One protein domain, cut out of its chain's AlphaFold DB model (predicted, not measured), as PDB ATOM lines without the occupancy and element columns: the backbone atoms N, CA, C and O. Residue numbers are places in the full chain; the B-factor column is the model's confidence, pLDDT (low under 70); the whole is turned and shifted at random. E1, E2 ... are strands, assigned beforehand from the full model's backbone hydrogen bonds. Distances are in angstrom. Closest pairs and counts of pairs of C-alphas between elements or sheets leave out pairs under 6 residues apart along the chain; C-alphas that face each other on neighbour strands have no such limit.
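What this domain is: This is residues 26 to 94 of the 107 residues of an uncharacterized protein of Cedecea neteri (UniProt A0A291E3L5). One strongly twisted sheet is folded into a V by a long hairpin, E5 and E6, whose two strands both bend sharply part way along. E3 and E4 lie on one side of E5, one along each arm of the V, and the hairpin of E1 and E2 is joined through E1 to the last part of E6. The 69 printed residues hold six named strands, E1 to E6 in chain order, and no named helix: the class is all strand. The sheet is branched and its neighbour pairs are antiparallel; the whole is compact, with a radius of gyration of the C-alphas of 11.5 A and spans of 32 by 25 by 19 A.

How they stand to each other: E5, residues 63 to 75, bends by 124 degrees at residue 68, and E6, residues 81 to 93, bends by 120 degrees at residue 87. They form a hairpin, with N 66 and O 89 2.9 A apart and N 74 and O 82 2.8 A apart, within hydrogen-bond range. E3, residues 47 to 51, and E4, residues 54 to 57, lie on one side of E5, with E6 on the other side. The pairing is staggered: N 49 and O 73 are 2.9 A apart, and N 56 and O 65 2.8 A. E1, residues 26 to 32, is antiparallel to E6, with N 29 and O 90 2.8 A apart. Edge strand E2, residues 35 to 41, forms a hairpin with E1, with N 30 and O 38 2.9 A apart. E2 and E3 are apart.

Where its parts are: E5 is 20.6 A long, E6 20.4 A, E1 20.1 A, E2 17.7 A, E3 13.6 A and E4 10.2 A. E1 begins at C-alpha 26 (-24.769, 2.312, -68.685); E6 ends at C-alpha 93 (-28.499, 5.782, -67.746).

The domain as a whole: The C-alphas of Thr 59 and Ser 78, the two farthest apart, are 34.3 A apart. The printed part has no cut, and the five links are tight. Mean pLDDT of the printed part is 89.3; residue 94 is under 70.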
ATOM      1  N   LYS A  26     -25.261   3.658 -69.028       81.06
ATOM      2  CA  LYS A  26     -24.769   2.312 -68.685       81.06
ATOM      3  C   LYS A  26     -24.866   1.369 -69.876       81.06
ATOM      4  O   LYS A  26     -23.967   0.577 -70.124       81.06
ATOM      5  N   ILE A  27     -25.991   1.437 -70.587       88.44
ATOM      6  CA  ILE A  27     -26.316   0.518 -71.677       88.44
ATOM      7  C   ILE A  27     -26.848   1.316 -72.858       88.44
ATOM      8  O   ILE A  27     -27.772   2.116 -72.697       88.44
ATOM      9  N   ILE A  28     -26.326   1.040 -74.049       90.62
ATOM     10  CA  ILE A  28     -26.903   1.513 -75.307       90.62
ATOM     11  C   ILE A  28     -27.401   0.302 -76.088       90.62
ATOM     12  O   ILE A  28     -26.716  -0.712 -76.187       90.62
ATOM     13  N   SER A  29     -28.629   0.370 -76.592       92.25
ATOM     14  CA  SER A  29     -29.250  -0.683 -77.396       92.25
ATOM     15  C   SER A  29     -29.706  -0.114 -78.733       92.25
ATOM     16  O   SER A  29     -30.454   0.862 -78.751       92.25
ATOM     17  N   ALA A  30     -29.300  -0.749 -79.828       92.19
ATOM     18  CA  ALA A  30     -29.856  -0.494 -81.150       92.19
ATOM     19  C   ALA A  30     -30.983  -1.474 -81.432       92.19
ATOM     20  O   ALA A  30     -30.833  -2.690 -81.279       92.19
ATOM     21  N   ILE A  31     -32.118  -0.926 -81.837       92.81
ATOM     22  CA  ILE A  31     -33.345  -1.658 -82.100       92.81
ATOM     23  C   ILE A  31     -33.754  -1.354 -83.538       92.81
ATOM     24  O   ILE A  31     -33.821  -0.194 -83.940       92.81
ATOM     25  N   SER A  32     -34.041  -2.399 -84.305       89.56
ATOM     26  CA  SER A  32     -34.638  -2.280 -85.632       89.56
ATOM     27  C   SER A  32     -35.811  -3.235 -85.742       89.56
ATOM     28  O   SER A  32     -35.756  -4.353 -85.226       89.56
ATOM     29  N   GLN A  33     -36.900  -2.775 -86.358       89.62
ATOM     30  CA  GLN A  33     -38.125  -3.564 -86.538       89.62
ATOM     31  C   GLN A  33     -38.624  -4.220 -85.229       89.62
ATOM     32  O   GLN A  33     -39.072  -5.367 -85.208       89.62
ATOM     33  N   GLY A  34     -38.488  -3.511 -84.102       87.62
ATOM     34  CA  GLY A  34     -38.891  -3.987 -82.773       87.62
ATOM     35  C   GLY A  34     -37.961  -5.023 -82.123       87.62
ATOM     36  O   GLY A  34     -38.249  -5.474 -81.016       87.62
ATOM     37  N   LYS A  35     -36.840  -5.390 -82.757       91.38
ATOM     38  CA  LYS A  35     -35.848  -6.332 -82.214       91.38
ATOM     39  C   LYS A  35     -34.546  -5.624 -81.865       91.38
ATOM     40  O   LYS A  35     -34.048  -4.808 -82.637       91.38
ATOM     41  N   THR A  36     -33.965  -5.963 -80.716       92.81
ATOM     42  CA  THR A  36     -32.619  -5.505 -80.349       92.81
ATOM     43  C   THR A  36     -31.595  -6.190 -81.249       92.81
ATOM     44  O   THR A  36     -31.471  -7.411 -81.210       92.81
ATOM     45  N   LEU A  37     -30.872  -5.410 -82.050       91.06
ATOM     46  CA  LEU A  37     -29.817  -5.907 -82.935       91.06
ATOM     47  C   LEU A  37     -28.451  -5.916 -82.253       91.06
ATOM     48  O   LEU A  37     -27.639  -6.804 -82.492       91.06
ATOM     49  N   ALA A  38     -28.200  -4.918 -81.409       89.94
ATOM     50  CA  ALA A  38     -26.953  -4.780 -80.679       89.94
ATOM     51  C   ALA A  38     -27.207  -4.140 -79.318       89.94
ATOM     52  O   ALA A  38     -28.092  -3.293 -79.157       89.94
ATOM     53  N   GLN A  39     -26.401  -4.538 -78.343       91.38
ATOM     54  CA  GLN A  39     -26.384  -3.950 -77.018       91.38
ATOM     55  C   GLN A  39     -24.938  -3.837 -76.555       91.38
ATOM     56  O   GLN A  39     -24.177  -4.794 -76.663       91.38
ATOM     57  N   ILE A  40     -24.575  -2.660 -76.058       88.06
ATOM     58  CA  ILE A  40     -23.242  -2.379 -75.535       88.06
ATOM     59  C   ILE A  40     -23.362  -1.841 -74.117       88.06
ATOM     60  O   ILE A  40     -24.208  -0.985 -73.834       88.06
ATOM     61  N   GLU A  41     -22.505  -2.341 -73.237       87.75
ATOM     62  CA  GLU A  41     -22.200  -1.650 -71.992       87.75
ATOM     63  C   GLU A  41     -21.219  -0.529 -72.303       87.75
ATOM     64  O   GLU A  41     -20.236  -0.719 -73.022       87.75
ATOM     65  N   VAL A  42     -21.527   0.664 -71.812       84.00
ATOM     66  CA  VAL A  42     -20.729   1.847 -72.101       84.00
ATOM     67  C   VAL A  42     -19.529   1.875 -71.153       84.00
ATOM     68  O   VAL A  42     -19.729   1.925 -69.937       84.00
ATOM     69  N   PRO A  43     -18.285   1.872 -71.667       76.88
ATOM     70  CA  PRO A  43     -17.106   2.021 -70.824       76.88
ATOM     71  C   PRO A  43     -17.046   3.411 -70.185       76.88
ATOM     72  O   PRO A  43     -17.588   4.383 -70.713       76.88
ATOM     73  N   ALA A  44     -16.316   3.535 -69.078       78.50
ATOM     74  CA  ALA A  44     -16.003   4.846 -68.522       78.50
ATOM     75  C   ALA A  44     -15.203   5.698 -69.529       78.50
ATOM     76  O   ALA A  44     -14.438   5.170 -70.338       78.50
ATOM     77  N   ASN A  45     -15.340   7.023 -69.434       80.56
ATOM     78  CA  ASN A  45     -14.562   8.002 -70.204       80.56
ATOM     79  C   ASN A  45     -14.722   7.916 -71.733       80.56
ATOM     80  O   ASN A  45     -13.772   8.173 -72.473       80.56
ATOM     81  N   VAL A  46     -15.917   7.577 -72.218       86.50
ATOM     82  CA  VAL A  46     -16.240   7.662 -73.648       86.50
ATOM     83  C   VAL A  46     -17.066   8.905 -73.955       86.50
ATOM     84  O   VAL A  46     -17.886   9.343 -73.146       86.50
ATOM     85  N   LYS A  47     -16.888   9.457 -75.156       87.56
ATOM     86  CA  LYS A  47     -17.793  10.472 -75.698       87.56
ATOM     87  C   LYS A  47     -18.900   9.782 -76.485       87.56
ATOM     88  O   LYS A  47     -18.613   8.942 -77.336       87.56
ATOM     89  N   ILE A  48     -20.148  10.161 -76.229       88.50
ATOM     90  CA  ILE A  48     -21.315   9.640 -76.941       88.50
ATOM     91  C   ILE A  48     -22.004  10.782 -77.673       88.50
ATOM     92  O   ILE A  48     -22.465  11.729 -77.045       88.50
ATOM     93  N   ASP A  49     -22.096  10.650 -78.990       91.12
ATOM     94  CA  ASP A  49     -22.927  11.493 -79.840       91.12
ATOM     95  C   ASP A  49     -24.089  10.636 -80.353       91.12
ATOM     96  O   ASP A  49     -23.882   9.572 -80.940       91.12
ATOM     97  N   VAL A  50     -25.321  11.073 -80.113       92.81
ATOM     98  CA  VAL A  50     -26.533  10.364 -80.537       92.81
ATOM     99  C   VAL A  50     -27.510  11.342 -81.175       92.81
ATOM    100  O   VAL A  50     -27.632  12.486 -80.746       92.81
ATOM    101  N   SER A  51     -28.191  10.891 -82.223       93.00
ATOM    102  CA  SER A  51     -29.197  11.668 -82.944       93.00
ATOM    103  C   SER A  51     -30.304  10.760 -83.466       93.00
ATOM    104  O   SER A  51     -30.081   9.569 -83.682       93.00
ATOM    105  N   GLY A  52     -31.481  11.339 -83.664       94.00
ATOM    106  CA  GLY A  52     -32.648  10.724 -84.290       94.00
ATOM    107  C   GLY A  52     -33.672  11.810 -84.610       94.00
ATOM    108  O   GLY A  52     -33.528  12.950 -84.162       94.00
ATOM    109  N   GLU A  53     -34.697  11.473 -85.383       96.00
ATOM    110  CA  GLU A  53     -35.772  12.411 -85.740       96.00
ATOM    111  C   GLU A  53     -36.603  12.832 -84.523       96.00
ATOM    112  O   GLU A  53     -37.083  13.964 -84.443       96.00
ATOM    113  N   LYS A  54     -36.778  11.915 -83.565       94.50
ATOM    114  CA  LYS A  54     -37.503  12.150 -82.315       94.50
ATOM    115  C   LYS A  54     -36.664  11.725 -81.124       94.50
ATOM    116  O   LYS A  54     -35.967  10.715 -81.179       94.50
ATOM    117  N   GLN A  55     -36.792  12.474 -80.033       93.31
ATOM    118  CA  GLN A  55     -36.190  12.147 -78.749       93.31
ATOM    119  C   GLN A  55     -37.267  12.115 -77.664       93.31
ATOM    120  O   GLN A  55     -37.955  13.109 -77.433       93.31
ATOM    121  N   THR A  56     -37.358  10.990 -76.960       91.56
ATOM    122  CA  THR A  56     -38.235  10.805 -75.801       91.56
ATOM    123  C   THR A  56     -37.387  10.468 -74.582       91.56
ATOM    124  O   THR A  56     -36.528   9.589 -74.631       91.56
ATOM    125  N   VAL A  57     -37.624  11.151 -73.466       87.19
ATOM    126  CA  VAL A  57     -36.967  10.868 -72.182       87.19
ATOM    127  C   VAL A  57     -38.042  10.435 -71.199       87.19
ATOM    128  O   VAL A  57     -39.073  11.098 -71.090       87.19
ATOM    129  N   ASN A  58     -37.838   9.315 -70.508       83.69
ATOM    130  CA  ASN A  58     -38.810   8.859 -69.522       83.69
ATOM    131  C   ASN A  58     -38.816   9.759 -68.268       83.69
ATOM    132  O   ASN A  58     -37.906  10.556 -68.034       83.69
ATOM    133  N   THR A  59     -39.853   9.621 -67.440       77.12
ATOM    134  CA  THR A  59     -40.108  10.506 -66.290       77.12
ATOM    135  C   THR A  59     -38.970  10.532 -65.269       77.12
ATOM    136  O   THR A  59     -38.671  11.585 -64.712       77.12
ATOM    137  N   ASP A  60     -38.310   9.395 -65.043       75.62
ATOM    138  CA  ASP A  60     -37.179   9.286 -64.112       75.62
ATOM    139  C   ASP A  60     -35.822   9.653 -64.754       75.62
ATOM    140  O   ASP A  60     -34.790   9.616 -64.085       75.62
ATOM    141  N   ARG A  61     -35.819  10.043 -66.040       73.81
ATOM    142  CA  ARG A  61     -34.642  10.399 -66.852       73.81
ATOM    143  C   ARG A  61     -33.569   9.307 -66.927       73.81
ATOM    144  O   ARG A  61     -32.429   9.584 -67.304       73.81
ATOM    145  N   THR A  62     -33.917   8.065 -66.604       83.44
ATOM    146  CA  THR A  62     -33.004   6.921 -66.702       83.44
ATOM    147  C   THR A  62     -33.016   6.285 -68.085       83.44
ATOM    148  O   THR A  62     -32.100   5.534 -68.409       83.44
ATOM    149  N   VAL A  63     -34.021   6.569 -68.916       87.06
ATOM    150  CA  VAL A  63     -34.121   6.035 -70.275       87.06
ATOM    151  C   VAL A  63     -34.349   7.168 -71.265       87.06
ATOM    152  O   VAL A  63     -35.313   7.926 -71.157       87.06
ATOM    153  N   MET A  64     -33.475   7.237 -72.265       90.69
ATOM    154  CA  MET A  64     -33.610   8.092 -73.439       90.69
ATOM    155  C   MET A  64     -33.819   7.218 -74.675       90.69
ATOM    156  O   MET A  64     -33.118   6.224 -74.870       90.69
ATOM    157  N   LEU A  65     -34.789   7.585 -75.499       93.25
ATOM    158  CA  LEU A  65     -35.138   6.930 -76.752       93.25
ATOM    159  C   LEU A  65     -34.956   7.929 -77.889       93.25
ATOM    160  O   LEU A  65     -35.505   9.026 -77.834       93.25
ATOM    161  N   PHE A  66     -34.195   7.528 -78.897       94.69
ATOM    162  CA  PHE A  66     -34.040   8.229 -80.165       94.69
ATOM    163  C   PHE A  66     -34.695   7.367 -81.237       94.69
ATOM    164  O   PHE A  66     -34.408   6.172 -81.296       94.69
ATOM    165  N   GLU A  67     -35.604   7.940 -82.018       95.19
ATOM    166  CA  GLU A  67     -36.403   7.220 -83.015       95.19
ATOM    167  C   GLU A  67     -36.323   7.920 -84.373       95.19
ATOM    168  O   GLU A  67     -36.297   9.150 -84.432       95.19
ATOM    169  N   GLY A  68     -36.334   7.133 -85.452       91.44
ATOM    170  CA  GLY A  68     -36.249   7.618 -86.834       91.44
ATOM    171  C   GLY A  68     -34.806   7.930 -87.228       91.44
ATOM    172  O   GLY A  68     -34.149   8.725 -86.555       91.44
ATOM    173  N   ASP A  69     -34.310   7.241 -88.263       91.56
ATOM    174  CA  ASP A  69     -32.921   7.284 -88.762       91.56
ATOM    175  C   ASP A  69     -31.872   7.532 -87.659       91.56
ATOM    176  O   ASP A  69     -31.062   8.462 -87.717       91.56
ATOM    177  N   SER A  70     -31.938   6.744 -86.583       94.88
ATOM    178  CA  SER A  70     -31.167   7.033 -85.381       94.88
ATOM    179  C   SER A  70     -29.718   6.603 -85.550       94.88
ATOM    180  O   SER A  70     -29.419   5.488 -85.983       94.88
ATOM    181  N   ARG A  71     -28.799   7.498 -85.189       95.44
ATOM    182  CA  ARG A  71     -27.352   7.329 -85.357       95.44
ATOM    183  C   ARG A  71     -26.639   7.543 -84.036       95.44
ATOM    184  O   ARG A  71     -26.911   8.511 -83.328       95.44
ATOM    185  N   LEU A  72     -25.694   6.661 -83.740       93.31
ATOM    186  CA  LEU A  72     -24.839   6.696 -82.561       93.31
ATOM    187  C   LEU A  72     -23.376   6.676 -82.988       93.31
ATOM    188  O   LEU A  72     -22.973   5.854 -83.811       93.31
ATOM    189  N   ALA A  73     -22.577   7.532 -82.364       92.94
ATOM    190  CA  ALA A  73     -21.129   7.455 -82.369       92.94
ATOM    191  C   ALA A  73     -20.620   7.386 -80.925       92.94
ATOM    192  O   ALA A  73     -20.926   8.246 -80.100       92.94
ATOM    193  N   VAL A  74     -19.829   6.358 -80.628       90.44
ATOM    194  CA  VAL A  74     -19.117   6.200 -79.357       90.44
ATOM    195  C   VAL A  74     -17.636   6.362 -79.645       90.44
ATOM    196  O   VAL A  74     -17.066   5.565 -80.386       90.44
ATOM    197  N   THR A  75     -17.021   7.402 -79.088       91.06
ATOM    198  CA  THR A  75     -15.578   7.642 -79.205       91.06
ATOM    199  C   THR A  75     -14.897   7.231 -77.911       91.06
ATOM    200  O   THR A  75     -15.185   7.786 -76.847       91.06
ATOM    201  N   PHE A  76     -14.014   6.243 -78.006       88.56
ATOM    202  CA  PHE A  76     -13.241   5.729 -76.885       88.56
ATOM    203  C   PHE A  76     -12.078   6.663 -76.550       88.56
ATOM    204  O   PHE A  76     -11.652   7.473 -77.372       88.56
ATOM    205  N   ALA A  77     -11.512   6.514 -75.352       86.69
ATOM    206  CA  ALA A  77     -10.332   7.273 -74.936       86.69
ATOM    207  C   ALA A  77      -9.100   7.025 -75.834       86.69
ATOM    208  O   ALA A  77      -8.225   7.884 -75.908       86.69
ATOM    209  N   SER A  78      -9.049   5.891 -76.548       89.69
ATOM    210  CA  SER A  78      -8.039   5.613 -77.583       89.69
ATOM    211  C   SER A  78      -8.154   6.531 -78.809       89.69
ATOM    212  O   SER A  78      -7.230   6.588 -79.615       89.69
ATOM    213  N   GLY A  79      -9.275   7.243 -78.966       90.00
ATOM    214  CA  GLY A  79      -9.620   8.026 -80.153       90.00
ATOM    215  C   GLY A  79     -10.383   7.229 -81.214       90.00
ATOM    216  O   GLY A  79     -10.876   7.813 -82.176       90.00
ATOM    217  N   GLU A  80     -10.526   5.913 -81.044       92.75
ATOM    218  CA  GLU A  80     -11.327   5.082 -81.941       92.75
ATOM    219  C   GLU A  80     -12.812   5.426 -81.815       92.75
ATOM    220  O   GLU A  80     -13.322   5.660 -80.715       92.75
ATOM    221  N   THR A  81     -13.531   5.422 -82.939       93.06
ATOM    222  CA  THR A  81     -14.970   5.695 -82.964       93.06
ATOM    223  C   THR A  81     -15.738   4.501 -83.509       93.06
ATOM    224  O   THR A  81     -15.602   4.139 -84.677       93.06
ATOM    225  N   MET A  82     -16.626   3.947 -82.687       90.62
ATOM    226  CA  MET A  82     -17.644   2.997 -83.121       90.62
ATOM    227  C   MET A  82     -18.894   3.755 -83.563       90.62
ATOM    228  O   MET A  82     -19.392   4.614 -82.835       90.62
ATOM    229  N   LYS A  83     -19.423   3.424 -84.743       93.44
ATOM    230  CA  LYS A  83     -20.647   4.021 -85.289       93.44
ATOM    231  C   LYS A  83     -21.725   2.963 -85.459       93.44
ATOM    232  O   LYS A  83     -21.432   1.840 -85.857       93.44
ATOM    233  N   MET A  84     -22.965   3.338 -85.179       92.38
ATOM    234  CA  MET A  84     -24.128   2.464 -85.276       92.38
ATOM    235  C   MET A  84     -25.323   3.249 -85.811       92.38
ATOM    236  O   MET A  84     -25.477   4.433 -85.508       92.38
ATOM    237  N   GLN A  85     -26.160   2.583 -86.599       94.31
ATOM    238  CA  GLN A  85     -27.391   3.137 -87.150       94.31
ATOM    239  C   GLN A  85     -28.512   2.116 -86.976       94.31
ATOM    240  O   GLN A  85     -28.308   0.925 -87.220       94.31
ATOM    241  N   SER A  86     -29.677   2.573 -86.529       94.81
ATOM    242  CA  SER A  86     -30.865   1.736 -86.365       94.81
ATOM    243  C   SER A  86     -32.138   2.578 -86.360       94.81
ATOM    244  O   SER A  86     -32.085   3.800 -86.245       94.81
ATOM    245  N   ASP A  87     -33.296   1.924 -86.448       95.25
ATOM    246  CA  ASP A  87     -34.592   2.616 -86.392       95.25
ATOM    247  C   ASP A  87     -34.781   3.337 -85.052       95.25
ATOM    248  O   ASP A  87     -35.333   4.435 -84.996       95.25
ATOM    249  N   VAL A  88     -34.310   2.706 -83.970       94.94
ATOM    250  CA  VAL A  88     -34.388   3.231 -82.610       94.94
ATOM    251  C   VAL A  88     -33.073   2.995 -81.877       94.94
ATOM    252  O   VAL A  88     -32.530   1.889 -81.906       94.94
ATOM    253  N   ILE A  89     -32.584   4.009 -81.166       95.31
ATOM    254  CA  ILE A  89     -31.469   3.893 -80.222       95.31
ATOM    255  C   ILE A  89     -31.982   4.193 -78.820       95.31
ATOM    256  O   ILE A  89     -32.486   5.276 -78.531       95.31
ATOM    257  N   LYS A  90     -31.843   3.215 -77.926       93.50
ATOM    258  CA  LYS A  90     -32.221   3.330 -76.517       93.50
ATOM    259  C   LYS A  90     -30.974   3.448 -75.660       93.50
ATOM    260  O   LYS A  90     -30.145   2.541 -75.652       93.50
ATOM    261  N   ILE A  91     -30.884   4.520 -74.887       90.88
ATOM    262  CA  ILE A  91     -29.818   4.753 -73.920       90.88
ATOM    263  C   ILE A  91     -30.411   4.631 -72.522       90.88
ATOM    264  O   ILE A  91     -31.338   5.354 -72.166       90.88
ATOM    265  N   LYS A  92     -29.874   3.708 -71.726       89.25
ATOM    266  CA  LYS A  92     -30.218   3.554 -70.316       89.25
ATOM    267  C   LYS A  92     -29.093   4.118 -69.464       89.25
ATOM    268  O   LYS A  92     -27.979   3.596 -69.495       89.25
ATOM    269  N   SER A  93     -29.399   5.156 -68.703       81.56
ATOM    270  CA  SER A  93     -28.499   5.782 -67.746       81.56
ATOM    271  C   SER A  93     -28.300   4.930 -66.497       81.56
ATOM    272  O   SER A  93     -29.154   4.137 -66.092       81.56
ATOM    273  N   CYS A  94     -27.139   5.111 -65.885       68.38
ATOM    274  CA  CYS A  94     -26.850   4.737 -64.515       68.38
ATOM    275  C   CYS A  94     -27.826   5.534 -63.632       68.38
ATOM    276  O   CYS A  94     -27.966   6.746 -63.809       68.38
TER     277      CYS A  94